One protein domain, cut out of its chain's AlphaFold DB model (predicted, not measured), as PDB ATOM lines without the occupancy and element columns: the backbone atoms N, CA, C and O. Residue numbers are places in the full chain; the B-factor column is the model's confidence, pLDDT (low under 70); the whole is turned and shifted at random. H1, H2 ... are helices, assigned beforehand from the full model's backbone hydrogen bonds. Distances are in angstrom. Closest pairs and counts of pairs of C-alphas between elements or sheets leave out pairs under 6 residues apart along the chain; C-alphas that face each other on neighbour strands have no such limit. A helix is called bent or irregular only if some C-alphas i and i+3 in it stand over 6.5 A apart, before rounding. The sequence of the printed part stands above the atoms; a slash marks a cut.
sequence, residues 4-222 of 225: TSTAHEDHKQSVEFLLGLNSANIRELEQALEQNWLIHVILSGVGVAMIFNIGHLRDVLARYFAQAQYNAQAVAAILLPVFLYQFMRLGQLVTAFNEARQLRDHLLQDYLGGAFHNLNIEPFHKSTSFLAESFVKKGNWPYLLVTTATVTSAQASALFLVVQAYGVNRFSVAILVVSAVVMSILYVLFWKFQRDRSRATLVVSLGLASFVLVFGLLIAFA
ATOM      1  N   THR A   4      94.085 169.314 182.805       58.09
ATOM      2  CA  THR A   4      94.648 169.471 184.158       58.09
ATOM      3  C   THR A   4      94.047 168.511 185.187       58.09
ATOM      4  O   THR A   4      94.685 168.245 186.198       58.09
ATOM      5  N   SER A   5      92.855 167.958 184.932       64.12
ATOM      6  CA  SER A   5      92.185 167.023 185.853       64.12
ATOM      7  C   SER A   5      92.811 165.627 185.825       64.12
ATOM      8  O   SER A   5      92.977 165.013 186.870       64.12
ATOM      9  N   THR A   6      93.212 165.150 184.643       73.06
ATOM     10  CA  THR A   6      93.750 163.794 184.447       73.06
ATOM     11  C   THR A   6      95.139 163.631 185.062       73.06
ATOM     12  O   THR A   6      95.402 162.651 185.740       73.06
ATOM     13  N   ALA A   7      96.011 164.637 184.929       74.44
ATOM     14  CA  ALA A   7      97.368 164.578 185.479       74.44
ATOM     15  C   ALA A   7      97.400 164.535 187.021       74.44
ATOM     16  O   ALA A   7      98.301 163.939 187.610       74.44
ATOM     17  N   HIS A   8      96.428 165.173 187.684       76.56
ATOM     18  CA  HIS A   8      96.329 165.150 189.143       76.56
ATOM     19  C   HIS A   8      95.803 163.802 189.661       76.56
ATOM     20  O   HIS A   8      96.301 163.297 190.668       76.56
ATOM     21  N   GLU A   9      94.848 163.196 188.950       81.75
ATOM     22  CA  GLU A   9      94.346 161.849 189.248       81.75
ATOM     23  C   GLU A   9      95.425 160.778 189.036       81.75
ATOM     24  O   GLU A   9      95.649 159.962 189.933       81.75
ATOM     25  N   ASP A  10      96.173 160.847 187.929       86.06
ATOM     26  CA  ASP A  10      97.272 159.918 187.630       86.06
ATOM     27  C   ASP A  10      98.382 159.979 188.695       86.06
ATOM     28  O   ASP A  10      98.901 158.951 189.144       86.06
ATOM     29  N   HIS A  11      98.736 161.186 189.156       87.19
ATOM     30  CA  HIS A  11      99.727 161.361 190.219       87.19
ATOM     31  C   HIS A  11      99.255 160.749 191.542       87.19
ATOM     32  O   HIS A  11     100.008 160.020 192.193       87.19
ATOM     33  N   LYS A  12      97.997 160.991 191.919       87.88
ATOM     34  CA  LYS A  12      97.418 160.460 193.156       87.88
ATOM     35  C   LYS A  12      97.374 158.930 193.152       87.88
ATOM     36  O   LYS A  12      97.746 158.314 194.149       87.88
ATOM     37  N   GLN A  13      96.993 158.328 192.026       90.38
ATOM     38  CA  GLN A  13      96.966 156.874 191.865       90.38
ATOM     39  C   GLN A  13      98.373 156.260 191.951       90.38
ATOM     40  O   GLN A  13      98.558 155.211 192.571       90.38
ATOM     41  N   SER A  14      99.382 156.930 191.384       91.62
ATOM     42  CA  SER A  14     100.784 156.512 191.498       91.62
ATOM     43  C   SER A  14     101.280 156.542 192.949       91.62
ATOM     44  O   SER A  14     101.855 155.565 193.429       91.62
ATOM     45  N   VAL A  15     100.999 157.623 193.687       91.00
ATOM     46  CA  VAL A  15     101.375 157.736 195.108       91.00
ATOM     47  C   VAL A  15     100.669 156.675 195.956       91.00
ATOM     48  O   VAL A  15     101.306 156.063 196.811       91.00
ATOM     49  N   GLU A  16      99.391 156.396 195.702       91.25
ATOM     50  CA  GLU A  16      98.643 155.340 196.396       91.25
ATOM     51  C   GLU A  16      99.242 153.946 196.146       91.25
ATOM     52  O   GLU A  16      99.434 153.165 197.083       91.25
ATOM     53  N   PHE A  17      99.629 153.652 194.901       94.00
ATOM     54  CA  PHE A  17     100.331 152.415 194.562       94.00
ATOM     55  C   PHE A  17     101.684 152.304 195.285       94.00
ATOM     56  O   PHE A  17     101.982 151.265 195.884       94.00
ATOM     57  N   LEU A  18     102.483 153.378 195.297       94.25
ATOM     58  CA  LEU A  18     103.767 153.423 196.008       94.25
ATOM     59  C   LEU A  18     103.597 153.279 197.526       94.25
ATOM     60  O   LEU A  18     104.390 152.588 198.167       94.25
ATOM     61  N   LEU A  19     102.551 153.872 198.104       92.00
ATOM     62  CA  LEU A  19     102.187 153.682 199.510       92.00
ATOM     63  C   LEU A  19     101.845 152.219 199.803       92.00
ATOM     64  O   LEU A  19     102.292 151.684 200.821       92.00
ATOM     65  N   GLY A  20     101.101 151.563 198.909       92.06
ATOM     66  CA  GLY A  20     100.787 150.138 198.998       92.06
ATOM     67  C   GLY A  20     102.042 149.263 198.986       92.06
ATOM     68  O   GLY A  20     102.233 148.449 199.896       92.06
ATOM     69  N   LEU A  21     102.932 149.482 198.011       94.06
ATOM     70  CA  LEU A  21     104.209 148.769 197.899       94.06
ATOM     71  C   LEU A  21     105.100 148.992 199.123       94.06
ATOM     72  O   LEU A  21     105.595 148.034 199.720       94.06
ATOM     73  N   ASN A  22     105.276 150.244 199.543       93.88
ATOM     74  CA  ASN A  22     106.134 150.558 200.677       93.88
ATOM     75  C   ASN A  22     105.558 150.015 201.996       93.88
ATOM     76  O   ASN A  22     106.302 149.553 202.856       93.88
ATOM     77  N   SER A  23     104.231 149.980 202.148       91.69
ATOM     78  CA  SER A  23     103.578 149.366 203.312       91.69
ATOM     79  C   SER A  23     103.727 147.841 203.349       91.69
ATOM     80  O   SER A  23     103.748 147.255 204.432       91.69
ATOM     81  N   ALA A  24     103.810 147.170 202.196       93.94
ATOM     82  CA  ALA A  24     104.154 145.747 202.137       93.94
ATOM     83  C   ALA A  24     105.621 145.520 202.540       93.94
ATOM     84  O   ALA A  24     105.884 144.729 203.444       93.94
ATOM     85  N   ASN A  25     106.546 146.301 201.973       94.38
ATOM     86  CA  ASN A  25     107.973 146.245 202.302       94.38
ATOM     87  C   ASN A  25     108.248 146.501 203.799       94.38
ATOM     88  O   ASN A  25     109.007 145.771 204.431       94.38
ATOM     89  N   ILE A  26     107.584 147.496 204.404       92.19
ATOM     90  CA  ILE A  26     107.690 147.758 205.849       92.19
ATOM     91  C   ILE A  26     107.272 146.526 206.658       92.19
ATOM     92  O   ILE A  26     107.990 146.150 207.578       92.19
ATOM     93  N   ARG A  27     106.162 145.860 206.309       93.00
ATOM     94  CA  ARG A  27     105.697 144.657 207.024       93.00
ATOM     95  C   ARG A  27     106.694 143.500 206.939       93.00
ATOM     96  O   ARG A  27     106.935 142.835 207.944       93.00
ATOM     97  N   GLU A  28     107.307 143.286 205.777       94.88
ATOM     98  CA  GLU A  28     108.365 142.280 205.616       94.88
ATOM     99  C   GLU A  28     109.597 142.608 206.473       94.88
ATOM    100  O   GLU A  28     110.141 141.730 207.149       94.88
ATOM    101  N   LEU A  29     110.005 143.882 206.511       93.62
ATOM    102  CA  LEU A  29     111.112 144.351 207.348       93.62
ATOM    103  C   LEU A  29     110.810 144.214 208.846       93.62
ATOM    104  O   LEU A  29     111.696 143.818 209.601       93.62
ATOM    105  N   GLU A  30     109.577 144.484 209.280       92.81
ATOM    106  CA  GLU A  30     109.140 144.271 210.667       92.81
ATOM    107  C   GLU A  30     109.243 142.796 211.063       92.81
ATOM    108  O   GLU A  30     109.827 142.470 212.098       92.81
ATOM    109  N   GLN A  31     108.749 141.892 210.215       94.38
ATOM    110  CA  GLN A  31     108.852 140.455 210.460       94.38
ATOM    111  C   GLN A  31     110.314 139.989 210.499       94.38
ATOM    112  O   GLN A  31     110.694 139.211 211.376       94.38
ATOM    113  N   ALA A  32     111.154 140.477 209.582       94.31
ATOM    114  CA  ALA A  32     112.575 140.144 209.555       94.31
ATOM    115  C   ALA A  32     113.324 140.671 210.793       94.31
ATOM    116  O   ALA A  32     114.198 139.979 211.322       94.31
ATOM    117  N   LEU A  33     112.984 141.875 211.269       92.00
ATOM    118  CA  LEU A  33     113.522 142.447 212.504       92.00
ATOM    119  C   LEU A  33     113.140 141.614 213.725       92.00
ATOM    120  O   LEU A  33     114.013 141.297 214.532       92.00
ATOM    121  N   GLU A  34     111.871 141.228 213.830       92.81
ATOM    122  CA  GLU A  34     111.363 140.402 214.927       92.81
ATOM    123  C   GLU A  34     112.063 139.037 214.966       92.81
ATOM    124  O   GLU A  34     112.560 138.605 216.007       92.81
ATOM    125  N   GLN A  35     112.184 138.380 213.808       94.69
ATOM    126  CA  GLN A  35     112.886 137.102 213.689       94.69
ATOM    127  C   GLN A  35     114.362 137.222 214.073       94.69
ATOM    128  O   GLN A  35     114.880 136.375 214.800       94.69
ATOM    129  N   ASN A  36     115.050 138.270 213.611       93.19
ATOM    130  CA  ASN A  36     116.451 138.480 213.968       93.19
ATOM    131  C   ASN A  36     116.609 138.771 215.469       93.19
ATOM    132  O   ASN A  36     117.495 138.226 216.125       93.19
ATOM    133  N   TRP A  37     115.719 139.571 216.051       91.56
ATOM    134  CA  TRP A  37     115.727 139.811 217.489       91.56
ATOM    135  C   TRP A  37     115.516 138.532 218.300       91.56
ATOM    136  O   TRP A  37     116.279 138.283 219.234       91.56
ATOM    137  N   LEU A  38     114.572 137.673 217.904       94.38
ATOM    138  CA  LEU A  38     114.370 136.367 218.538       94.38
ATOM    139  C   LEU A  38     115.637 135.501 218.464       94.38
ATOM    140  O   LEU A  38     115.990 134.837 219.440       94.38
ATOM    141  N   ILE A  39     116.364 135.544 217.343       93.75
ATOM    142  CA  ILE A  39     117.665 134.873 217.223       93.75
ATOM    143  C   ILE A  39     118.659 135.435 218.247       93.75
ATOM    144  O   ILE A  39     119.328 134.648 218.911       93.75
ATOM    145  N   HIS A  40     118.736 136.756 218.447       90.69
ATOM    146  CA  HIS A  40     119.584 137.349 219.495       90.69
ATOM    147  C   HIS A  40     119.167 136.932 220.908       90.69
ATOM    148  O   HIS A  40     120.042 136.687 221.736       90.69
ATOM    149  N   VAL A  41     117.867 136.786 221.185       93.19
ATOM    150  CA  VAL A  41     117.373 136.245 222.467       93.19
ATOM    151  C   VAL A  41     117.873 134.816 222.674       93.19
ATOM    152  O   VAL A  41     118.438 134.509 223.727       93.19
ATOM    153  N   ILE A  42     117.726 133.954 221.663       94.31
ATOM    154  CA  ILE A  42     118.196 132.562 221.720       94.31
ATOM    155  C   ILE A  42     119.714 132.520 221.901       94.31
ATOM    156  O   ILE A  42     120.208 131.828 222.786       94.31
ATOM    157  N   LEU A  43     120.455 133.286 221.100       91.31
ATOM    158  CA  LEU A  43     121.911 133.360 221.156       91.31
ATOM    159  C   LEU A  43     122.409 133.874 222.512       91.31
ATOM    160  O   LEU A  43     123.348 133.311 223.068       91.31
ATOM    161  N   SER A  44     121.752 134.887 223.080       89.69
ATOM    162  CA  SER A  44     122.025 135.365 224.436       89.69
ATOM    163  C   SER A  44     121.792 134.262 225.470       89.69
ATOM    164  O   SER A  44     122.651 134.021 226.317       89.69
ATOM    165  N   GLY A  45     120.664 133.548 225.389       90.50
ATOM    166  CA  GLY A  45     120.357 132.431 226.284       90.50
ATOM    167  C   GLY A  45     121.377 131.293 226.189       90.50
ATOM    168  O   GLY A  45     121.890 130.842 227.213       90.50
ATOM    169  N   VAL A  46     121.729 130.876 224.969       90.50
ATOM    170  CA  VAL A  46     122.760 129.861 224.691       90.50
ATOM    171  C   VAL A  46     124.111 130.298 225.248       90.50
ATOM    172  O   VAL A  46     124.767 129.528 225.948       90.50
ATOM    173  N   GLY A  47     124.513 131.541 224.990       87.69
ATOM    174  CA  GLY A  47     125.774 132.087 225.467       87.69
ATOM    175  C   GLY A  47     125.865 132.125 226.992       87.69
ATOM    176  O   GLY A  47     126.834 131.627 227.563       87.69
ATOM    177  N   VAL A  48     124.833 132.637 227.668       85.88
ATOM    178  CA  VAL A  48     124.743 132.638 229.139       85.88
ATOM    179  C   VAL A  48     124.773 131.208 229.688       85.88
ATOM    180  O   VAL A  48     125.551 130.919 230.599       85.88
ATOM    181  N   ALA A  49     123.991 130.291 229.110       88.38
ATOM    182  CA  ALA A  49     123.969 128.894 229.534       88.38
ATOM    183  C   ALA A  49     125.341 128.224 229.384       88.38
ATOM    184  O   ALA A  49     125.782 127.504 230.281       88.38
ATOM    185  N   MET A  50     126.059 128.502 228.296       85.88
ATOM    186  CA  MET A  50     127.412 127.990 228.095       85.88
ATOM    187  C   MET A  50     128.414 128.558 229.103       85.88
ATOM    188  O   MET A  50     129.264 127.803 229.577       85.88
ATOM    189  N   ILE A  51     128.320 129.844 229.453       83.12
ATOM    190  CA  ILE A  51     129.221 130.505 230.413       83.12
ATOM    191  C   ILE A  51     129.048 129.934 231.815       83.12
ATOM    192  O   ILE A  51     130.022 129.497 232.427       83.12
ATOM    193  N   PHE A  52     127.808 129.880 232.297       83.25
ATOM    194  CA  PHE A  52     127.492 129.407 233.646       83.25
ATOM    195  C   PHE A  52     127.375 127.883 233.751       83.25
ATOM    196  O   PHE A  52     127.057 127.372 234.821       83.25
ATOM    197  N   ASN A  53     127.642 127.157 232.660       86.19
ATOM    198  CA  ASN A  53     127.492 125.705 232.581       86.19
ATOM    199  C   ASN A  53     126.092 125.236 233.031       86.19
ATOM    200  O   ASN A  53     125.952 124.305 233.822       86.19
ATOM    201  N   ILE A  54     125.053 125.933 232.562       87.75
ATOM    202  CA  ILE A  54     123.659 125.632 232.898       87.75
ATOM    203  C   ILE A  54     123.191 124.448 232.047       87.75
ATOM    204  O   ILE A  54     123.173 124.512 230.815       87.75
ATOM    205  N   GLY A  55     122.766 123.375 232.718       88.19
ATOM    206  CA  GLY A  55     122.266 122.157 232.080       88.19
ATOM    207  C   GLY A  55     123.345 121.358 231.337       88.19
ATOM    208  O   GLY A  55     124.536 121.500 231.588       88.19
ATOM    209  N   HIS A  56     122.917 120.509 230.396       90.00
ATOM    210  CA  HIS A  56     123.791 119.615 229.616       90.00
ATOM    211  C   HIS A  56     124.203 120.191 228.254       90.00
ATOM    212  O   HIS A  56     124.556 119.453 227.337       90.00
ATOM    213  N   LEU A  57     124.138 121.514 228.078       87.81
ATOM    214  CA  LEU A  57     124.327 122.141 226.768       87.81
ATOM    215  C   LEU A  57     125.723 121.873 226.181       87.81
ATOM    216  O   LEU A  57     125.841 121.601 224.989       87.81
ATOM    217  N   ARG A  58     126.774 121.884 227.012       86.25
ATOM    218  CA  ARG A  58     128.143 121.562 226.572       86.25
ATOM    219  C   ARG A  58     128.262 120.114 226.086       86.25
ATOM    220  O   ARG A  58     128.875 119.877 225.049       86.25
ATOM    221  N   ASP A  59     127.620 119.176 226.781       86.62
ATOM    222  CA  ASP A  59     127.601 117.757 226.406       86.62
ATOM    223  C   ASP A  59     126.815 117.535 225.108       86.62
ATOM    224  O   ASP A  59     127.240 116.775 224.237       86.62
ATOM    225  N   VAL A  60     125.681 118.225 224.951       87.56
ATOM    226  CA  VAL A  60     124.869 118.192 223.726       87.56
ATOM    227  C   VAL A  60     125.664 118.729 222.539       87.56
ATOM    228  O   VAL A  60     125.673 118.095 221.486       87.56
ATOM    229  N   LEU A  61     126.379 119.846 222.708       85.19
ATOM    230  CA  LEU A  61     127.238 120.402 221.660       85.19
ATOM    231  C   LEU A  61     128.397 119.459 221.316       85.19
ATOM    232  O   LEU A  61     128.654 119.232 220.137       85.19
ATOM    233  N   ALA A  62     129.053 118.858 222.312       83.25
ATOM    234  CA  ALA A  62     130.114 117.877 222.076       83.25
ATOM    235  C   ALA A  62     129.607 116.689 221.238       83.25
ATOM    236  O   ALA A  62     130.233 116.319 220.243       83.25
ATOM    237  N   ARG A  63     128.423 116.155 221.573       86.94
ATOM    238  CA  ARG A  63     127.770 115.079 220.809       86.94
ATOM    239  C   ARG A  63     127.372 115.517 219.401       86.94
ATOM    240  O   ARG A  63     127.582 114.756 218.463       86.94
ATOM    241  N   TYR A  64     126.829 116.725 219.245       85.06
ATOM    242  CA  TYR A  64     126.429 117.267 217.942       85.06
ATOM    243  C   TYR A  64     127.620 117.405 216.986       85.06
ATOM    244  O   TYR A  64     127.508 117.081 215.808       85.06
ATOM    245  N   PHE A  65     128.783 117.811 217.501       82.38
ATOM    246  CA  PHE A  65     130.021 117.893 216.722       82.38
ATOM    247  C   PHE A  65     130.784 116.561 216.620       82.38
ATOM    248  O   PHE A  65     131.920 116.557 216.149       82.38
ATOM    249  N   ALA A  66     130.183 115.441 217.043       82.88
ATOM    250  CA  ALA A  66     130.796 114.109 217.060       82.88
ATOM    251  C   ALA A  66     132.154 114.059 217.793       82.88
ATOM    252  O   ALA A  66     133.057 113.309 217.420       82.88
ATOM    253  N   GLN A  67     132.309 114.862 218.849       81.19
ATOM    254  CA  GLN A  67     133.516 114.910 219.667       81.19
ATOM    255  C   GLN A  67     133.311 114.139 220.972       81.19
ATOM    256  O   GLN A  67     132.279 114.255 221.629       81.19
ATOM    257  N   ALA A  68     134.330 113.377 221.380       79.00
ATOM    258  CA  ALA A  68     134.313 112.645 222.650       79.00
ATOM    259  C   ALA A  68     134.299 113.581 223.873       79.00
ATOM    260  O   ALA A  68     133.831 113.199 224.942       79.00
ATOM    261  N   GLN A  69     134.821 114.801 223.717       86.94
ATOM    262  CA  GLN A  69     134.883 115.827 224.753       86.94
ATOM    263  C   GLN A  69     134.553 117.195 224.153       86.94
ATOM    264  O   GLN A  69     134.787 117.441 222.971       86.94
ATOM    265  N   TYR A  70     134.023 118.093 224.980       85.62
ATOM    266  CA  TYR A  70     133.700 119.459 224.580       85.62
ATOM    267  C   TYR A  70     134.963 120.243 224.189       85.62
ATOM    268  O   TYR A  70     135.788 120.569 225.045       85.62
ATOM    269  N   ASN A  71     135.100 120.593 222.905       87.88
ATOM    270  CA  ASN A  71     136.149 121.492 222.431       87.88
ATOM    271  C   ASN A  71     135.657 122.949 222.415       87.88
ATOM    272  O   ASN A  71     135.018 123.405 221.462       87.88
ATOM    273  N   ALA A  72     136.008 123.699 223.462       84.06
ATOM    274  CA  ALA A  72     135.647 125.109 223.600       84.06
ATOM    275  C   ALA A  72     136.132 125.981 222.426       84.06
ATOM    276  O   ALA A  72     135.432 126.912 222.037       84.06
ATOM    277  N   GLN A  73     137.296 125.673 221.840       86.38
ATOM    278  CA  GLN A  73     137.868 126.433 220.721       86.38
ATOM    279  C   GLN A  73     137.055 126.257 219.449       86.38
ATOM    280  O   GLN A  73     136.726 127.246 218.800       86.38
ATOM    281  N   ALA A  74     136.675 125.020 219.125       86.12
ATOM    282  CA  ALA A  74     135.833 124.748 217.965       86.12
ATOM    283  C   ALA A  74     134.467 125.439 218.097       86.12
ATOM    284  O   ALA A  74     134.010 126.104 217.169       86.12
ATOM    285  N   VAL A  75     133.845 125.343 219.275       86.50
ATOM    286  CA  VAL A  75     132.550 125.982 219.542       86.50
ATOM    287  C   VAL A  75     132.657 127.507 219.451       86.50
ATOM    288  O   VAL A  75     131.834 128.129 218.782       86.50
ATOM    289  N   ALA A  76     133.682 128.116 220.052       85.12
ATOM    290  CA  ALA A  76     133.904 129.559 219.961       85.12
ATOM    291  C   ALA A  76     134.169 130.019 218.516       85.12
ATOM    292  O   ALA A  76     133.605 131.026 218.087       85.12
ATOM    293  N   ALA A  77     134.966 129.267 217.749       85.00
ATOM    294  CA  ALA A  77     135.283 129.568 216.353       85.00
ATOM    295  C   ALA A  77     134.056 129.518 215.430       85.00
ATOM    296  O   ALA A  77     134.001 130.260 214.453       85.00
ATOM    297  N   ILE A  78     133.069 128.669 215.738       86.81
ATOM    298  CA  ILE A  78     131.814 128.564 214.978       86.81
ATOM    299  C   ILE A  78     130.807 129.619 215.432       86.81
ATOM    300  O   ILE A  78     130.184 130.287 214.604       86.81
ATOM    301  N   LEU A  79     130.632 129.783 216.744       85.69
ATOM    302  CA  LEU A  79     129.633 130.697 217.283       85.69
ATOM    303  C   LEU A  79     129.981 132.154 216.989       85.69
ATOM    304  O   LEU A  79     129.089 132.904 216.603       85.69
ATOM    305  N   LEU A  80     131.244 132.569 217.116       85.12
ATOM    306  CA  LEU A  80     131.635 133.969 216.926       85.12
ATOM    307  C   LEU A  80     131.175 134.540 215.562       85.12
ATOM    308  O   LEU A  80     130.491 135.567 215.568       85.12
ATOM    309  N   PRO A  81     131.449 133.897 214.408       85.56
ATOM    310  CA  PRO A  81     130.904 134.328 213.121       85.56
ATOM    311  C   PRO A  81     129.374 134.405 213.088       85.56
ATOM    312  O   PRO A  81     128.834 135.336 212.497       85.56
ATOM    313  N   VAL A  82     128.667 133.471 213.737       89.00
ATOM    314  CA  VAL A  82     127.195 133.485 213.810       89.00
ATOM    315  C   VAL A  82     126.703 134.709 214.586       89.00
ATOM    316  O   VAL A  82     125.832 135.431 214.096       89.00
ATOM    317  N   PHE A  83     127.285 134.994 215.754       86.69
ATOM    318  CA  PHE A  83     126.954 136.181 216.551       86.69
ATOM    319  C   PHE A  83     127.226 137.482 215.786       86.69
ATOM    320  O   PHE A  83     126.391 138.392 215.805       86.69
ATOM    321  N   LEU A  84     128.366 137.568 215.094       84.94
ATOM    322  CA  LEU A  84     128.730 138.734 214.285       84.94
ATOM    323  C   LEU A  84     127.779 138.918 213.100       84.94
ATOM    324  O   LEU A  84     127.284 140.023 212.879       84.94
ATOM    325  N   TYR A  85     127.472 137.841 212.375       90.56
ATOM    326  CA  TYR A  85     126.546 137.878 211.247       90.56
ATOM    327  C   TYR A  85     125.166 138.392 211.669       90.56
ATOM    328  O   TYR A  85     124.644 139.324 211.054       90.56
ATOM    329  N   GLN A  86     124.588 137.848 212.746       91.75
ATOM    330  CA  GLN A  86     123.258 138.270 213.201       91.75
ATOM    331  C   GLN A  86     123.250 139.713 213.715       91.75
ATOM    332  O   GLN A  86     122.267 140.436 213.532       91.75
ATOM    333  N   PHE A  87     124.349 140.168 214.323       85.94
ATOM    334  CA  PHE A  87     124.504 141.562 214.736       85.94
ATOM    335  C   PHE A  87     124.565 142.517 213.542       85.94
ATOM    336  O   PHE A  87     123.817 143.494 213.491       85.94
ATOM    337  N   MET A  88     125.395 142.211 212.542       85.19
ATOM    338  CA  MET A  88     125.482 143.013 211.318       85.19
ATOM    339  C   MET A  88     124.143 143.048 210.580       85.19
ATOM    340  O   MET A  88     123.687 144.119 210.171       85.19
ATOM    341  N   ARG A  89     123.476 141.894 210.476       89.94
ATOM    342  CA  ARG A  89     122.140 141.785 209.886       89.94
ATOM    343  C   ARG A  89     121.123 142.649 210.632       89.94
ATOM    344  O   ARG A  89     120.277 143.264 209.992       89.94
ATOM    345  N   LEU A  90     121.204 142.736 211.963       87.88
ATOM    346  CA  LEU A  90     120.299 143.580 212.752       87.88
ATOM    347  C   LEU A  90     120.485 145.057 212.396       87.88
ATOM    348  O   LEU A  90     119.504 145.742 212.126       87.88
ATOM    349  N   GLY A  91     121.732 145.528 212.316       83.19
ATOM    350  CA  GLY A  91     122.028 146.903 211.905       83.19
ATOM    351  C   GLY A  91     121.499 147.236 210.505       83.19
ATOM    352  O   GLY A  91     120.892 148.292 210.307       83.19
ATOM    353  N   GLN A  92     121.668 146.318 209.548       86.38
ATOM    354  CA  GLN A  92     121.147 146.476 208.184       86.38
ATOM    355  C   GLN A  92     119.618 146.552 208.159       86.38
ATOM    356  O   GLN A  92     119.065 147.474 207.562       86.38
ATOM    357  N   LEU A  93     118.934 145.635 208.849       89.38
ATOM    358  CA  LEU A  93     117.472 145.616 208.914       89.38
ATOM    359  C   LEU A  93     116.907 146.869 209.593       89.38
ATOM    360  O   LEU A  93     115.940 147.440 209.101       89.38
ATOM    361  N   VAL A  94     117.522 147.333 210.687       85.56
ATOM    362  CA  VAL A  94     117.084 148.555 211.387       85.56
ATOM    363  C   VAL A  94     117.241 149.774 210.479       85.56
ATOM    364  O   VAL A  94     116.367 150.642 210.448       85.56
ATOM    365  N   THR A  95     118.333 149.832 209.714       85.44
ATOM    366  CA  THR A  95     118.577 150.914 208.753       85.44
ATOM    367  C   THR A  95     117.524 150.904 207.645       85.44
ATOM    368  O   THR A  95     116.847 151.914 207.450       85.44
ATOM    369  N   ALA A  96     117.317 149.753 206.998       87.62
ATOM    370  CA  ALA A  96     116.339 149.593 205.923       87.62
ATOM    371  C   ALA A  96     114.904 149.890 206.389       87.62
ATOM    372  O   ALA A  96     114.160 150.597 205.711       87.62
ATOM    373  N   PHE A  97     114.519 149.414 207.577       89.44
ATOM    374  CA  PHE A  97     113.212 149.703 208.173       89.44
ATOM    375  C   PHE A  97     113.001 151.202 208.397       89.44
ATOM    376  O   PHE A  97     111.944 151.749 208.076       89.44
ATOM    377  N   ASN A  98     114.015 151.890 208.922       86.31
ATOM    378  CA  ASN A  98     113.932 153.323 209.169       86.31
ATOM    379  C   ASN A  98     113.822 154.128 207.861       86.31
ATOM    380  O   ASN A  98     113.042 155.079 207.796       86.31
ATOM    381  N   GLU A  99     114.566 153.746 206.822       87.81
ATOM    382  CA  GLU A  99     114.476 154.353 205.487       87.81
ATOM    383  C   GLU A  99     113.094 154.137 204.857       87.81
ATOM    384  O   GLU A  99     112.453 155.104 204.441       87.81
ATOM    385  N   ALA A 100     112.587 152.900 204.874       90.81
ATOM    386  CA  ALA A 100     111.258 152.572 204.361       90.81
ATOM    387  C   ALA A 100     110.160 153.369 205.086       90.81
ATOM    388  O   ALA A 100     109.251 153.918 204.458       90.81
ATOM    389  N   ARG A 101     110.272 153.514 206.410       87.94
ATOM    390  CA  ARG A 101     109.335 154.325 207.191       87.94
ATOM    391  C   ARG A 101     109.359 155.793 206.782       87.94
ATOM    392  O   ARG A 101     108.299 156.378 206.610       87.94
ATOM    393  N   GLN A 102     110.529 156.392 206.605       88.06
ATOM    394  CA  GLN A 102     110.585 157.794 206.184       88.06
ATOM    395  C   GLN A 102     110.031 157.980 204.786       88.06
ATOM    396  O   GLN A 102     109.370 158.982 204.544       88.06
ATOM    397  N   LEU A 103     110.280 157.032 203.882       91.38
ATOM    398  CA  LEU A 103     109.674 157.057 202.560       91.38
ATOM    399  C   LEU A 103     108.144 157.041 202.669       91.38
ATOM    400  O   LEU A 103     107.484 157.813 201.985       91.38
ATOM    401  N   ARG A 104     107.572 156.240 203.580       90.00
ATOM    402  CA  ARG A 104     106.125 156.254 203.848       90.00
ATOM    403  C   ARG A 104     105.675 157.623 204.338       90.00
ATOM    404  O   ARG A 104     104.656 158.111 203.869       90.00
ATOM    405  N   ASP A 105     106.418 158.228 205.255       88.88
ATOM    406  CA  ASP A 105     106.053 159.518 205.842       88.88
ATOM    407  C   ASP A 105     106.078 160.633 204.780       88.88
ATOM    408  O   ASP A 105     105.149 161.436 204.729       88.88
ATOM    409  N   HIS A 106     107.062 160.624 203.870       91.12
ATOM    410  CA  HIS A 106     107.102 161.538 202.719       91.12
ATOM    411  C   HIS A 106     105.940 161.282 201.751       91.12
ATOM    412  O   HIS A 106     105.229 162.214 201.397       91.12
ATOM    413  N   LEU A 107     105.677 160.022 201.383       90.94
ATOM    414  CA  LEU A 107     104.566 159.677 200.487       90.94
ATOM    415  C   LEU A 107     103.196 160.032 201.089       90.94
ATOM    416  O   LEU A 107     102.301 160.468 200.372       90.94
ATOM    417  N   LEU A 108     103.015 159.863 202.402       89.94
ATOM    418  CA  LEU A 108     101.793 160.271 203.101       89.94
ATOM    419  C   LEU A 108     101.656 161.793 203.148       89.94
ATOM    420  O   LEU A 108     100.543 162.297 203.005       89.94
ATOM    421  N   GLN A 109     102.759 162.518 203.337       90.50
ATOM    422  CA  GLN A 109     102.769 163.975 203.272       90.50
ATOM    423  C   GLN A 109     102.392 164.469 201.869       90.50
ATOM    424  O   GLN A 109     101.557 165.365 201.758       90.50
ATOM    425  N   ASP A 110     102.931 163.852 200.817       89.69
ATOM    426  CA  ASP A 110     102.597 164.177 199.426       89.69
ATOM    427  C   ASP A 110     101.129 163.846 199.103       89.69
ATOM    428  O   ASP A 110     100.439 164.630 198.450       89.69
ATOM    429  N   TYR A 111     100.615 162.721 199.616       88.06
ATOM    430  CA  TYR A 111      99.233 162.281 199.391       88.06
ATOM    431  C   TYR A 111      98.189 163.127 200.137       88.06
ATOM    432  O   TYR A 111      97.126 163.435 199.595       88.06
ATOM    433  N   LEU A 112      98.461 163.479 201.399       87.06
ATOM    434  CA  LEU A 112      97.523 164.198 202.275       87.06
ATOM    435  C   LEU A 112      97.707 165.724 202.225       87.06
ATOM    436  O   LEU A 112      96.838 166.466 202.696       87.06
ATOM    437  N   GLY A 113      98.824 166.208 201.678       87.19
ATOM    438  CA  GLY A 113      99.157 167.626 201.590       87.19
ATOM    439  C   GLY A 113      99.077 168.329 202.949       87.19
ATOM    440  O   GLY A 113      99.573 167.842 203.966       87.19
ATOM    441  N   GLY A 114      98.395 169.478 202.991       79.88
ATOM    442  CA  GLY A 114      98.222 170.272 204.216       79.88
ATOM    443  C   GLY A 114      97.450 169.565 205.341       79.88
ATOM    444  O   GLY A 114      97.571 169.960 206.499       79.88
ATOM    445  N   ALA A 115      96.695 168.501 205.040       78.88
ATOM    446  CA  ALA A 115      95.974 167.731 206.053       78.88
ATOM    447  C   ALA A 115      96.890 166.791 206.857       78.88
ATOM    448  O   ALA A 115      96.501 166.366 207.945       78.88
ATOM    449  N   PHE A 116      98.110 166.510 206.379       81.12
ATOM    450  CA  PHE A 116      99.058 165.608 207.046       81.12
ATOM    451  C   PHE A 116      99.363 166.027 208.494       81.12
ATOM    452  O   PHE A 116      99.459 165.178 209.370       81.12
ATOM    453  N   HIS A 117      99.471 167.335 208.764       74.69
ATOM    454  CA  HIS A 117      99.781 167.853 210.108       74.69
ATOM    455  C   HIS A 117      98.562 167.894 211.043       74.69
ATOM    456  O   HIS A 117      98.728 167.921 212.260       74.69
ATOM    457  N   ASN A 118      97.349 167.904 210.483       74.06
ATOM    458  CA  ASN A 118      96.100 167.993 211.244       74.06
ATOM    459  C   ASN A 118      95.484 166.616 211.527       74.06
ATOM    460  O   ASN A 118      94.649 166.483 212.421       74.06
ATOM    461  N   LEU A 119      95.877 165.589 210.770       76.50
ATOM    462  CA  LEU A 119      95.437 164.216 210.973       76.50
ATOM    463  C   LEU A 119      96.314 163.529 212.019       76.50
ATOM    464  O   LEU A 119      97.542 163.577 211.959       76.50
ATOM    465  N   ASN A 120      95.680 162.830 212.962       75.62
ATOM    466  CA  ASN A 120      96.405 161.928 213.844       75.62
ATOM    467  C   ASN A 120      96.894 160.723 213.023       75.62
ATOM    468  O   ASN A 120      96.147 159.771 212.810       75.62
ATOM    469  N   ILE A 121      98.134 160.787 212.531       73.69
ATOM    470  CA  ILE A 121      98.762 159.727 211.729       73.69
ATOM    471  C   ILE A 121      99.259 158.542 212.571       73.69
ATOM    472  O   ILE A 121      99.670 157.523 212.019       73.69
ATOM    473  N   GLU A 122      99.193 158.631 213.904       72.19
ATOM    474  CA  GLU A 122      99.642 157.586 214.833       72.19
ATOM    475  C   GLU A 122      99.073 156.177 214.537       72.19
ATOM    476  O   GLU A 122      99.840 155.213 214.621       72.19
ATOM    477  N   PRO A 123      97.805 156.001 214.102       72.81
ATOM    478  CA  PRO A 123      97.273 154.693 213.717       72.81
ATOM    479  C   PRO A 123      98.020 154.039 212.548       72.81
ATOM    480  O   PRO A 123      98.168 152.820 212.536       72.81
ATOM    481  N   PHE A 124      98.545 154.827 211.599       66.19
ATOM    482  CA  PHE A 124      99.325 154.315 210.460       66.19
ATOM    483  C   PHE A 124     100.744 153.893 210.857       66.19
ATOM    484  O   PHE A 124     101.420 153.184 210.112       66.19
ATOM    485  N   HIS A 125     101.202 154.314 212.035       69.69
ATOM    486  CA  HIS A 125     102.502 153.948 212.587       69.69
ATOM    487  C   HIS A 125     102.449 152.746 213.529       69.69
ATOM    488  O   HIS A 125     103.505 152.280 213.952       69.69
ATOM    489  N   LYS A 126     101.256 152.252 213.875       76.31
ATOM    490  CA  LYS A 126     101.116 151.141 214.813       76.31
ATOM    491  C   LYS A 126     101.655 149.859 214.175       76.31
ATOM    492  O   LYS A 126     101.094 149.366 213.203       76.31
ATOM    493  N   SER A 127     102.745 149.343 214.733       77.06
ATOM    494  CA  SER A 127     103.286 148.029 214.395       77.06
ATOM    495  C   SER A 127     102.854 147.015 215.450       77.06
ATOM    496  O   SER A 127     102.559 147.382 216.585       77.06
ATOM    497  N   THR A 128     102.798 145.743 215.068       74.56
ATOM    498  CA  THR A 128     102.640 144.620 216.000       74.56
ATOM    499  C   THR A 128     103.978 143.985 216.387       74.56
ATOM    500  O   THR A 128     103.989 143.082 217.218       74.56
ATOM    501  N   SER A 129     105.096 144.404 215.776       79.44
ATOM    502  CA  SER A 129     106.434 143.911 216.121       79.44
ATOM    503  C   SER A 129     106.972 144.641 217.350       79.44
ATOM    504  O   SER A 129     106.993 145.875 217.403       79.44
ATOM    505  N   PHE A 130     107.478 143.857 218.306       78.19
ATOM    506  CA  PHE A 130     108.115 144.346 219.526       78.19
ATOM    507  C   PHE A 130     109.266 145.301 219.193       78.19
ATOM    508  O   PHE A 130     109.391 146.388 219.770       78.19
ATOM    509  N   LEU A 131     110.102 144.911 218.227       78.44
ATOM    510  CA  LEU A 131     111.266 145.700 217.853       78.44
ATOM    511  C   LEU A 131     110.884 146.962 217.085       78.44
ATOM    512  O   LEU A 131     111.409 148.037 217.379       78.44
ATOM    513  N   ALA A 132     109.966 146.854 216.126       78.44
ATOM    514  CA  ALA A 132     109.516 147.996 215.339       78.44
ATOM    515  C   ALA A 132     108.906 149.077 216.241       78.44
ATOM    516  O   ALA A 132     109.244 150.257 216.125       78.44
ATOM    517  N   GLU A 133     108.095 148.676 217.221       79.31
ATOM    518  CA  GLU A 133     107.457 149.594 218.162       79.31
ATOM    519  C   GLU A 133     108.463 150.323 219.073       79.31
ATOM    520  O   GLU A 133     108.240 151.483 219.443       79.31
ATOM    521  N   SER A 134     109.622 149.712 219.348       76.88
ATOM    522  CA  SER A 134     110.725 150.358 220.080       76.88
ATOM    523  C   SER A 134     111.349 151.543 219.324       76.88
ATOM    524  O   SER A 134     111.844 152.483 219.947       76.88
ATOM    525  N   PHE A 135     111.266 151.542 217.988       69.50
ATOM    526  CA  PHE A 135     111.760 152.619 217.122       69.50
ATOM    527  C   PHE A 135     110.658 153.598 216.686       69.50
ATOM    528  O   PHE A 135     110.948 154.666 216.136       69.50
ATOM    529  N   VAL A 136     109.383 153.255 216.898       68.25
ATOM    530  CA  VAL A 136     108.245 154.081 216.470       68.25
ATOM    531  C   VAL A 136     107.946 155.223 217.423       68.25
ATOM    532  O   VAL A 136     107.834 156.367 216.965       68.25
ATOM    533  N   LYS A 137     107.845 154.939 218.721       66.31
ATOM    534  CA  LYS A 137     107.426 155.929 219.717       66.31
ATOM    535  C   LYS A 137     108.622 156.554 220.429       66.31
ATOM    536  O   LYS A 137     109.400 155.862 221.085       66.31
ATOM    537  N   LYS A 138     108.718 157.893 220.384       61.41
ATOM    538  CA  LYS A 138     109.522 158.670 221.343       61.41
ATOM    539  C   LYS A 138     108.998 158.351 222.751       61.41
ATOM    540  O   LYS A 138     107.976 158.896 223.146       61.41
ATOM    541  N   GLY A 139     109.660 157.452 223.478       56.47
ATOM    542  CA  GLY A 139     109.296 157.127 224.864       56.47
ATOM    543  C   GLY A 139     109.242 155.642 225.232       56.47
ATOM    544  O   GLY A 139     109.166 155.347 226.421       56.47
ATOM    545  N   ASN A 140     109.368 154.704 224.285       73.69
ATOM    546  CA  ASN A 140     109.416 153.262 224.597       73.69
ATOM    547  C   ASN A 140     110.806 152.810 225.093       73.69
ATOM    548  O   ASN A 140     111.378 151.824 224.627       73.69
ATOM    549  N   TRP A 141     111.348 153.529 226.081       75.69
ATOM    550  CA  TRP A 141     112.633 153.228 226.713       75.69
ATOM    551  C   TRP A 141     112.747 151.793 227.264       75.69
ATOM    552  O   TRP A 141     113.837 151.236 227.130       75.69
ATOM    553  N   PRO A 142     111.688 151.133 227.799       79.69
ATOM    554  CA  PRO A 142     111.830 149.772 228.315       79.69
ATOM    555  C   PRO A 142     112.148 148.776 227.198       79.69
ATOM    556  O   PRO A 142     113.000 147.912 227.367       79.69
ATOM    557  N   TYR A 143     111.524 148.940 226.028       77.62
ATOM    558  CA  TYR A 143     111.768 148.091 224.863       77.62
ATOM    559  C   TYR A 143     113.195 148.262 224.346       77.62
ATOM    560  O   TYR A 143     113.890 147.280 224.094       77.62
ATOM    561  N   LEU A 144     113.663 149.512 224.246       79.12
ATOM    562  CA  LEU A 144     115.046 149.795 223.865       79.12
ATOM    563  C   LEU A 144     116.037 149.206 224.868       79.12
ATOM    564  O   LEU A 144     117.051 148.654 224.446       79.12
ATOM    565  N   LEU A 145     115.750 149.263 226.171       80.69
ATOM    566  CA  LEU A 145     116.600 148.633 227.178       80.69
ATOM    567  C   LEU A 145     116.624 147.113 227.060       80.69
ATOM    568  O   LEU A 145     117.710 146.546 227.104       80.69
ATOM    569  N   VAL A 146     115.476 146.456 226.885       84.12
ATOM    570  CA  VAL A 146     115.415 144.994 226.723       84.12
ATOM    571  C   VAL A 146     116.176 144.564 225.471       84.12
ATOM    572  O   VAL A 146     116.994 143.645 225.531       84.12
ATOM    573  N   THR A 147     115.978 145.259 224.350       83.50
ATOM    574  CA  THR A 147     116.710 144.998 223.104       83.50
ATOM    575  C   THR A 147     118.205 145.229 223.277       83.50
ATOM    576  O   THR A 147     119.003 144.373 222.896       83.50
ATOM    577  N   THR A 148     118.591 146.344 223.904       82.31
ATOM    578  CA  THR A 148     119.996 146.645 224.192       82.31
ATOM    579  C   THR A 148     120.589 145.546 225.056       82.31
ATOM    580  O   THR A 148     121.586 144.960 224.659       82.31
ATOM    581  N   ALA A 149     119.966 145.207 226.185       80.50
ATOM    582  CA  ALA A 149     120.430 144.160 227.086       80.50
ATOM    583  C   ALA A 149     120.583 142.817 226.360       80.50
ATOM    584  O   ALA A 149     121.631 142.196 226.462       80.50
ATOM    585  N   THR A 150     119.600 142.422 225.551       86.75
ATOM    586  CA  THR A 150     119.626 141.163 224.788       86.75
ATOM    587  C   THR A 150     120.799 141.104 223.812       86.75
ATOM    588  O   THR A 150     121.604 140.175 223.860       86.75
ATOM    589  N   VAL A 151     120.932 142.111 222.941       84.38
ATOM    590  CA  VAL A 151     122.008 142.159 221.937       84.38
ATOM    591  C   VAL A 151     123.372 142.217 222.624       84.38
ATOM    592  O   VAL A 151     124.316 141.542 222.222       84.38
ATOM    593  N   THR A 152     123.459 142.971 223.715       80.94
ATOM    594  CA  THR A 152     124.659 143.100 224.543       80.94
ATOM    595  C   THR A 152     125.064 141.786 225.181       80.94
ATOM    596  O   THR A 152     126.213 141.381 225.063       80.94
ATOM    597  N   SER A 153     124.134 141.093 225.829       80.94
ATOM    598  CA  SER A 153     124.394 139.795 226.443       80.94
ATOM    599  C   SER A 153     124.817 138.762 225.400       80.94
ATOM    600  O   SER A 153     125.774 138.027 225.640       80.94
ATOM    601  N   ALA A 154     124.200 138.772 224.214       82.31
ATOM    602  CA  ALA A 154     124.630 137.945 223.091       82.31
ATOM    603  C   ALA A 154     126.093 138.238 222.703       82.31
ATOM    604  O   ALA A 154     126.929 137.333 222.739       82.31
ATOM    605  N   GLN A 155     126.446 139.498 222.429       82.62
ATOM    606  CA  GLN A 155     127.821 139.871 222.064       82.62
ATOM    607  C   GLN A 155     128.834 139.587 223.184       82.62
ATOM    608  O   GLN A 155     129.926 139.078 222.924       82.62
ATOM    609  N   ALA A 156     128.467 139.865 224.438       79.88
ATOM    610  CA  ALA A 156     129.318 139.614 225.595       79.88
ATOM    611  C   ALA A 156     129.623 138.136 225.744       79.88
ATOM    612  O   ALA A 156     130.766 137.759 225.998       79.88
ATOM    613  N   SER A 157     128.603 137.302 225.546       81.38
ATOM    614  CA  SER A 157     128.766 135.868 225.662       81.38
ATOM    615  C   SER A 157     129.693 135.307 224.587       81.38
ATOM    616  O   SER A 157     130.599 134.541 224.906       81.38
ATOM    617  N   ALA A 158     129.551 135.766 223.341       82.69
ATOM    618  CA  ALA A 158     130.427 135.378 222.243       82.69
ATOM    619  C   ALA A 158     131.889 135.754 222.520       82.69
ATOM    620  O   ALA A 158     132.782 134.914 222.398       82.69
ATOM    621  N   LEU A 159     132.134 136.995 222.950       81.12
ATOM    622  CA  LEU A 159     133.480 137.465 223.279       81.12
ATOM    623  C   LEU A 159     134.074 136.716 224.472       81.12
ATOM    624  O   LEU A 159     135.240 136.332 224.426       81.12
ATOM    625  N   PHE A 160     133.282 136.461 225.514       80.56
ATOM    626  CA  PHE A 160     133.740 135.704 226.676       80.56
ATOM    627  C   PHE A 160     134.150 134.281 226.288       80.56
ATOM    628  O   PHE A 160     135.207 133.812 226.705       80.56
ATOM    629  N   LEU A 161     133.354 133.608 225.452       80.94
ATOM    630  CA  LEU A 161     133.664 132.260 224.978       80.94
ATOM    631  C   LEU A 161     134.974 132.218 224.192       80.94
ATOM    632  O   LEU A 161     135.768 131.305 224.389       80.94
ATOM    633  N   VAL A 162     135.231 133.222 223.355       81.50
ATOM    634  CA  VAL A 162     136.498 133.352 222.621       81.50
ATOM    635  C   VAL A 162     137.660 133.590 223.585       81.50
ATOM    636  O   VAL A 162     138.668 132.888 223.517       81.50
ATOM    637  N   VAL A 163     137.522 134.530 224.523       81.56
ATOM    638  CA  VAL A 163     138.564 134.825 225.519       81.56
ATOM    639  C   VAL A 163     138.913 133.576 226.331       81.56
ATOM    640  O   VAL A 163     140.093 133.256 226.483       81.56
ATOM    641  N   GLN A 164     137.897 132.842 226.793       80.81
ATOM    642  CA  GLN A 164     138.076 131.613 227.561       80.81
ATOM    643  C   GLN A 164     138.701 130.496 226.716       80.81
ATOM    644  O   GLN A 164     139.625 129.828 227.176       80.81
ATOM    645  N   ALA A 165     138.229 130.289 225.484       84.25
ATOM    646  CA  ALA A 165     138.676 129.185 224.640       84.25
ATOM    647  C   ALA A 165     140.127 129.331 224.156       84.25
ATOM    648  O   ALA A 165     140.852 128.338 224.056       84.25
ATOM    649  N   TYR A 166     140.562 130.559 223.870       79.12
ATOM    650  CA  TYR A 166     141.909 130.840 223.364       79.12
ATOM    651  C   TYR A 166     142.910 131.225 224.462       79.12
ATOM    652  O   TYR A 166     144.054 131.548 224.150       79.12
ATOM    653  N   GLY A 167     142.507 131.197 225.738       80.12
ATOM    654  CA  GLY A 167     143.387 131.550 226.857       80.12
ATOM    655  C   GLY A 167     143.936 132.975 226.748       80.12
ATOM    656  O   GLY A 167     145.098 133.227 227.070       80.12
ATOM    657  N   VAL A 168     143.122 133.901 226.231       75.50
ATOM    658  CA  VAL A 168     143.553 135.264 225.905       75.50
ATOM    659  C   VAL A 168     144.013 135.979 227.181       75.50
ATOM    660  O   VAL A 168     143.276 136.079 228.161       75.50
ATOM    661  N   ASN A 169     145.249 136.486 227.169       73.19
ATOM    662  CA  ASN A 169     145.855 137.151 228.322       73.19
ATOM    663  C   ASN A 169     145.088 138.440 228.685       73.19
ATOM    664  O   ASN A 169     144.563 139.140 227.816       73.19
ATOM    665  N   ARG A 170     145.085 138.810 229.971       67.12
ATOM    666  CA  ARG A 170     144.442 140.025 230.511       67.12
ATOM    667  C   ARG A 170     144.885 141.292 229.770       67.12
ATOM    668  O   ARG A 170     144.090 142.202 229.559       67.12
ATOM    669  N   PHE A 171     146.139 141.317 229.319       61.78
ATOM    670  CA  PHE A 171     146.692 142.397 228.499       61.78
ATOM    671  C   PHE A 171     146.012 142.530 227.132       61.78
ATOM    672  O   PHE A 171     145.766 143.644 226.684       61.78
ATOM    673  N   SER A 172     145.648 141.426 226.481       65.12
ATOM    674  CA  SER A 172     144.937 141.451 225.198       65.12
ATOM    675  C   SER A 172     143.501 141.962 225.356       65.12
ATOM    676  O   SER A 172     143.017 142.704 224.503       65.12
ATOM    677  N   VAL A 173     142.847 141.646 226.480       65.50
ATOM    678  CA  VAL A 173     141.543 142.232 226.839       65.50
ATOM    679  C   VAL A 173     141.682 143.740 227.067       65.50
ATOM    680  O   VAL A 173     140.887 144.510 226.535       65.50
ATOM    681  N   ALA A 174     142.723 144.183 227.780       64.69
ATOM    682  CA  ALA A 174     142.991 145.604 227.994       64.69
ATOM    683  C   ALA A 174     143.278 146.359 226.682       64.69
ATOM    684  O   ALA A 174     142.771 147.463 226.492       64.69
ATOM    685  N   ILE A 175     144.026 145.763 225.746       63.69
ATOM    686  CA  ILE A 175     144.261 146.348 224.416       63.69
ATOM    687  C   ILE A 175     142.938 146.496 223.657       63.69
ATOM    688  O   ILE A 175     142.678 147.567 223.118       63.69
ATOM    689  N   LEU A 176     142.066 145.481 223.678       65.81
ATOM    690  CA  LEU A 176     140.733 145.570 223.069       65.81
ATOM    691  C   LEU A 176     139.876 146.690 223.680       65.81
ATOM    692  O   LEU A 176     139.224 147.420 222.933       65.81
ATOM    693  N   VAL A 177     139.915 146.871 225.009       66.56
ATOM    694  CA  VAL A 177     139.246 147.998 225.689       66.56
ATOM    695  C   VAL A 177     139.766 149.321 225.146       66.56
ATOM    696  O   VAL A 177     138.983 150.167 224.716       66.56
ATOM    697  N   VAL A 178     141.087 149.505 225.161       67.06
ATOM    698  CA  VAL A 178     141.720 150.758 224.738       67.06
ATOM    699  C   VAL A 178     141.401 151.044 223.274       67.06
ATOM    700  O   VAL A 178     140.967 152.149 222.958       67.06
ATOM    701  N   SER A 179     141.527 150.051 222.390       63.94
ATOM    702  CA  SER A 179     141.194 150.190 220.970       63.94
ATOM    703  C   SER A 179     139.749 150.627 220.763       63.94
ATOM    704  O   SER A 179     139.486 151.515 219.954       63.94
ATOM    705  N   ALA A 180     138.806 150.064 221.508       65.81
ATOM    706  CA  ALA A 180     137.409 150.427 221.355       65.81
ATOM    707  C   ALA A 180     137.055 151.790 221.958       65.81
ATOM    708  O   ALA A 180     136.260 152.524 221.367       65.81
ATOM    709  N   VAL A 181     137.660 152.169 223.088       70.75
ATOM    710  CA  VAL A 181     137.539 153.527 223.643       70.75
ATOM    711  C   VAL A 181     138.069 154.543 222.633       70.75
ATOM    712  O   VAL A 181     137.391 155.527 222.341       70.75
ATOM    713  N   VAL A 182     139.230 154.274 222.031       66.94
ATOM    714  CA  VAL A 182     139.809 155.120 220.979       66.94
ATOM    715  C   VAL A 182     138.877 155.206 219.770       66.94
ATOM    716  O   VAL A 182     138.569 156.312 219.332       66.94
ATOM    717  N   MET A 183     138.357 154.081 219.271       68.38
ATOM    718  CA  MET A 183     137.393 154.070 218.160       68.38
ATOM    719  C   MET A 183     136.126 154.866 218.487       68.38
ATOM    720  O   MET A 183     135.624 155.604 217.643       68.38
ATOM    721  N   SER A 184     135.642 154.774 219.723       67.38
ATOM    722  CA  SER A 184     134.471 155.515 220.194       67.38
ATOM    723  C   SER A 184     134.725 157.020 220.231       67.38
ATOM    724  O   SER A 184     133.900 157.797 219.755       67.38
ATOM    725  N   ILE A 185     135.888 157.442 220.739       72.19
ATOM    726  CA  ILE A 185     136.305 158.850 220.755       72.19
ATOM    727  C   ILE A 185     136.440 159.378 219.325       72.19
ATOM    728  O   ILE A 185     135.881 160.428 219.012       72.19
ATOM    729  N   LEU A 186     137.137 158.646 218.450       66.75
ATOM    730  CA  LEU A 186     137.305 159.019 217.042       66.75
ATOM    731  C   LEU A 186     135.954 159.157 216.345       66.75
ATOM    732  O   LEU A 186     135.741 160.114 215.606       66.75
ATOM    733  N   TYR A 187     135.018 158.255 216.632       62.44
ATOM    734  CA  TYR A 187     133.679 158.314 216.071       62.44
ATOM    735  C   TYR A 187     132.877 159.511 216.597       62.44
ATOM    736  O   TYR A 187     132.260 160.221 215.808       62.44
ATOM    737  N   VAL A 188     132.906 159.791 217.905       66.75
ATOM    738  CA  VAL A 188     132.245 160.973 218.495       66.75
ATOM    739  C   VAL A 188     132.838 162.273 217.944       66.75
ATOM    740  O   VAL A 188     132.106 163.232 217.687       66.75
ATOM    741  N   LEU A 189     134.151 162.316 217.725       69.44
ATOM    742  CA  LEU A 189     134.809 163.448 217.079       69.44
ATOM    743  C   LEU A 189     134.341 163.590 215.629       69.44
ATOM    744  O   LEU A 189     133.905 164.672 215.241       69.44
ATOM    745  N   PHE A 190     134.340 162.504 214.856       66.12
ATOM    746  CA  PHE A 190     133.860 162.491 213.472       66.12
ATOM    747  C   PHE A 190     132.388 162.923 213.370       66.12
ATOM    748  O   PHE A 190     132.020 163.727 212.515       66.12
ATOM    749  N   TRP A 191     131.565 162.473 214.315       62.12
ATOM    750  CA  TRP A 191     130.171 162.869 214.477       62.12
ATOM    751  C   TRP A 191     130.011 164.369 214.716       62.12
ATOM    752  O   TRP A 191     129.195 165.029 214.073       62.12
ATOM    753  N   LYS A 192     130.807 164.931 215.633       63.78
ATOM    754  CA  LYS A 192     130.775 166.363 215.948       63.78
ATOM    755  C   LYS A 192     131.108 167.220 214.719       63.78
ATOM    756  O   LYS A 192     130.605 168.337 214.615       63.78
ATOM    757  N   PHE A 193     131.903 166.682 213.794       66.31
ATOM    758  CA  PHE A 193     132.233 167.316 212.519       66.31
ATOM    759  C   PHE A 193     131.190 167.081 211.403       66.31
ATOM    760  O   PHE A 193     131.091 167.920 210.512       66.31
ATOM    761  N   GLN A 194     130.367 166.023 211.453       59.47
ATOM    762  CA  GLN A 194     129.330 165.704 210.448       59.47
ATOM    763  C   GLN A 194     127.897 165.814 211.006       59.47
ATOM    764  O   GLN A 194     127.150 164.837 211.077       59.47
ATOM    765  N   ARG A 195     127.503 167.035 211.384       52.34
ATOM    766  CA  ARG A 195     126.296 167.367 212.173       52.34
ATOM    767  C   ARG A 195     124.926 166.916 211.624       52.34
ATOM    768  O   ARG A 195     123.964 166.963 212.383       52.34
ATOM    769  N   ASP A 196     124.814 166.454 210.379       56.62
ATOM    770  CA  ASP A 196     123.515 166.240 209.709       56.62
ATOM    771  C   ASP A 196     122.945 164.810 209.744       56.62
ATOM    772  O   ASP A 196     121.840 164.573 209.258       56.62
ATOM    773  N   ARG A 197     123.627 163.821 210.335       52.38
ATOM    774  CA  ARG A 197     123.164 162.415 210.283       52.38
ATOM    775  C   ARG A 197     122.617 161.864 211.597       52.38
ATOM    776  O   ARG A 197     123.026 160.781 211.996       52.38
ATOM    777  N   SER A 198     121.622 162.519 212.207       48.41
ATOM    778  CA  SER A 198     120.940 162.156 213.484       48.41
ATOM    779  C   SER A 198     120.549 160.674 213.693       48.41
ATOM    780  O   SER A 198     120.304 160.234 214.819       48.41
ATOM    781  N   ARG A 199     120.519 159.864 212.634       50.44
ATOM    782  CA  ARG A 199     120.168 158.435 212.658       50.44
ATOM    783  C   ARG A 199     121.335 157.519 213.020       50.44
ATOM    784  O   ARG A 199     121.114 156.489 213.647       50.44
ATOM    785  N   ALA A 200     122.567 157.916 212.707       51.62
ATOM    786  CA  ALA A 200     123.747 157.153 213.105       51.62
ATOM    787  C   ALA A 200     124.030 157.277 214.620       51.62
ATOM    788  O   ALA A 200     124.560 156.343 215.213       51.62
ATOM    789  N   THR A 201     123.558 158.339 215.293       52.78
ATOM    790  CA  THR A 201     123.709 158.495 216.755       52.78
ATOM    791  C   THR A 201     123.013 157.420 217.570       52.78
ATOM    792  O   THR A 201     123.544 157.040 218.603       52.78
ATOM    793  N   LEU A 202     121.837 156.945 217.145       51.66
ATOM    794  CA  LEU A 202     121.070 155.951 217.905       51.66
ATOM    795  C   LEU A 202     121.716 154.568 217.833       51.66
ATOM    796  O   LEU A 202     121.858 153.901 218.850       51.66
ATOM    797  N   VAL A 203     122.157 154.161 216.641       52.78
ATOM    798  CA  VAL A 203     122.854 152.881 216.445       52.78
ATOM    799  C   VAL A 203     124.187 152.876 217.195       52.78
ATOM    800  O   VAL A 203     124.566 151.870 217.787       52.78
ATOM    801  N   VAL A 204     124.872 154.020 217.236       54.75
ATOM    802  CA  VAL A 204     126.170 154.162 217.906       54.75
ATOM    803  C   VAL A 204     126.026 154.297 219.412       54.75
ATOM    804  O   VAL A 204     126.828 153.714 220.127       54.75
ATOM    805  N   SER A 205     125.022 155.011 219.929       55.84
ATOM    806  CA  SER A 205     124.800 155.089 221.376       55.84
ATOM    807  C   SER A 205     124.347 153.744 221.945       55.84
ATOM    808  O   SER A 205     124.848 153.349 222.996       55.84
ATOM    809  N   LEU A 206     123.500 152.995 221.222       57.19
ATOM    810  CA  LEU A 206     123.194 151.601 221.556       57.19
ATOM    811  C   LEU A 206     124.439 150.716 221.461       57.19
ATOM    812  O   LEU A 206     124.680 149.925 222.367       57.19
ATOM    813  N   GLY A 207     125.241 150.866 220.405       61.84
ATOM    814  CA  GLY A 207     126.490 150.125 220.230       61.84
ATOM    815  C   GLY A 207     127.491 150.397 221.353       61.84
ATOM    816  O   GLY A 207     128.070 149.461 221.886       61.84
ATOM    817  N   LEU A 208     127.638 151.655 221.772       62.22
ATOM    818  CA  LEU A 208     128.529 152.081 222.848       62.22
ATOM    819  C   LEU A 208     128.033 151.604 224.217       62.22
ATOM    820  O   LEU A 208     128.819 151.098 225.012       62.22
ATOM    821  N   ALA A 209     126.734 151.737 224.496       58.94
ATOM    822  CA  ALA A 209     126.136 151.258 225.741       58.94
ATOM    823  C   ALA A 209     126.240 149.732 225.850       58.94
ATOM    824  O   ALA A 209     126.631 149.208 226.893       58.94
ATOM    825  N   SER A 210     125.963 149.037 224.745       59.66
ATOM    826  CA  SER A 210     126.162 147.601 224.607       59.66
ATOM    827  C   SER A 210     127.623 147.233 224.840       59.66
ATOM    828  O   SER A 210     127.935 146.406 225.687       59.66
ATOM    829  N   PHE A 211     128.546 147.941 224.203       64.81
ATOM    830  CA  PHE A 211     129.973 147.729 224.373       64.81
ATOM    831  C   PHE A 211     130.435 147.894 225.831       64.81
ATOM    832  O   PHE A 211     131.091 147.008 226.373       64.81
ATOM    833  N   VAL A 212     130.054 148.983 226.505       66.12
ATOM    834  CA  VAL A 212     130.426 149.229 227.910       66.12
ATOM    835  C   VAL A 212     129.865 148.145 228.833       66.12
ATOM    836  O   VAL A 212     130.579 147.673 229.716       66.12
ATOM    837  N   LEU A 213     128.623 147.704 228.617       62.75
ATOM    838  CA  LEU A 213     128.014 146.618 229.393       62.75
ATOM    839  C   LEU A 213     128.703 145.272 229.146       62.75
ATOM    840  O   LEU A 213     129.010 144.562 230.104       62.75
ATOM    841  N   VAL A 214     128.985 144.936 227.884       62.84
ATOM    842  CA  VAL A 214     129.749 143.741 227.504       62.84
ATOM    843  C   VAL A 214     131.104 143.725 228.203       62.84
ATOM    844  O   VAL A 214     131.502 142.702 228.759       62.84
ATOM    845  N   PHE A 215     131.797 144.859 228.218       63.09
ATOM    846  CA  PHE A 215     133.117 144.968 228.826       63.09
ATOM    847  C   PHE A 215     133.085 144.983 230.350       63.09
ATOM    848  O   PHE A 215     133.935 144.350 230.972       63.09
ATOM    849  N   GLY A 216     132.093 145.631 230.960       62.03
ATOM    850  CA  GLY A 216     131.862 145.547 232.401       62.03
ATOM    851  C   GLY A 216     131.620 144.105 232.847       62.03
ATOM    852  O   GLY A 216     132.211 143.659 233.828       62.03
ATOM    853  N   LEU A 217     130.833 143.347 232.075       60.69
ATOM    854  CA  LEU A 217     130.614 141.917 232.297       60.69
ATOM    855  C   LEU A 217     131.898 141.109 232.084       60.69
ATOM    856  O   LEU A 217     132.241 140.297 232.937       60.69
ATOM    857  N   LEU A 218     132.649 141.352 231.006       62.81
ATOM    858  CA  LEU A 218     133.929 140.681 230.765       62.81
ATOM    859  C   LEU A 218     134.927 140.926 231.901       62.81
ATOM    860  O   LEU A 218     135.576 139.981 232.317       62.81
ATOM    861  N   ILE A 219     135.034 142.146 232.436       65.56
ATOM    862  CA  ILE A 219     135.928 142.464 233.564       65.56
ATOM    863  C   ILE A 219     135.423 141.829 234.867       65.56
ATOM    864  O   ILE A 219     136.221 141.277 235.621       65.56
ATOM    865  N   ALA A 220     134.114 141.869 235.128       59.47
ATOM    866  CA  ALA A 220     133.521 141.281 236.330       59.47
ATOM    867  C   ALA A 220     133.614 139.743 236.352       59.47
ATOM    868  O   ALA A 220     133.805 139.151 237.415       59.47
ATOM    869  N   PHE A 221     133.489 139.100 235.186       57.59
ATOM    870  CA  PHE A 221     133.542 137.643 235.032       57.59
ATOM    871  C   PHE A 221     134.921 137.111 234.637       57.59
ATOM    872  O   PHE A 221     135.171 135.915 234.794       57.59
ATOM    873  N   ALA A 222     135.851 137.970 234.217       53.19
ATOM    874  CA  ALA A 222     137.277 137.663 234.194       53.19
ATOM    875  C   ALA A 222     137.821 137.646 235.631       53.19
ATOM    876  O   ALA A 222     138.617 138.493 236.033       53.19
TER     877      ALA A 222
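What this domain is: This is residues 4 to 222 of the 225 residues of an uncharacterized protein of Acidobacteria bacterium (UniProt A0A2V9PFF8). Two very long helices, H1 and H3, lie side by side and run opposite ways, and H6 packs on both toward one end. H8 packs on H6, with H7 beyond it; H2 sits at a corner, H5 packs on H1 and H6, and residues 4 to 10 of H1 stick out. The printed part has 219 residues with eight named helices, H1 to H8 in chain order, and no named strand: all helix. It is loose, with a radius of gyration of the C-alphas of 22.2 A, and spans 78 by 43 by 27 A.

How they stand to each other: Start at H1, residues 4 to 51, which touches H3, residues 72 to 117, at a shallow tilt of 26 degrees; the closest C-alphas, of Leu 29 and Phe 97, are 5.8 A apart. H6, residues 141 to 165, touches H1 at residues 37 to 51 alone, closest C-alphas Ser 44 and Ala 154, 3.9 A, and H3 at residues 72 to 87 alone, closest Gln 73 and Ala 165, 4.9 A. H8, residues 200 to 221, touches H6 at a steep tilt of 49 degrees, the same way, with the C-alphas of Ala 156 and Val 214 closest, 4.6 A. H7, residues 170 to 193, is close to H8 but not clearly touching, closest C-alphas Ser 184 and Leu 208, 7.4 A. H5, residues 130 to 136, touches H1 at residues 30 to 37 alone, closest C-alphas Glu 30 and Ala 132, 6.0 A. H2, residues 57 to 64, only just touches H1, only at the corner, at residues 49 to 50 alone, with 3 pairs of C-alphas within 8 A, closest Met 50 and Arg 58, 6.6 A. H4, residues 122 to 125, and H3 are near each other. Every O i to N i+4 pair is within hydrogen-bond range in H2, H6, H7 and H8, against 43 of 44 in H1, 36 of 42 in H3 and 2 of 3 in H5; H4 is too short for one.

Where its parts are: Find C-alpha 4 at (94.648, 169.471, 184.158); H1 runs 69.7 A from there. H3, 57.4 A long, is irregular, with C-alphas 111 and 114 9.4 A apart and a kink of 95 degrees near residue 111. H6 measures 35.5 A, H7 34.9 A and H8 30.9 A, ending at C-alpha 221, (133.542, 137.643, 235.032).

The domain as a whole: The C-alphas farthest apart, of Thr 4 and Ala 68, are 79.3 A apart. The printed part has no cut, and no link is long. Look for pLDDT under 70 in 60 residues, among them 186 to 222.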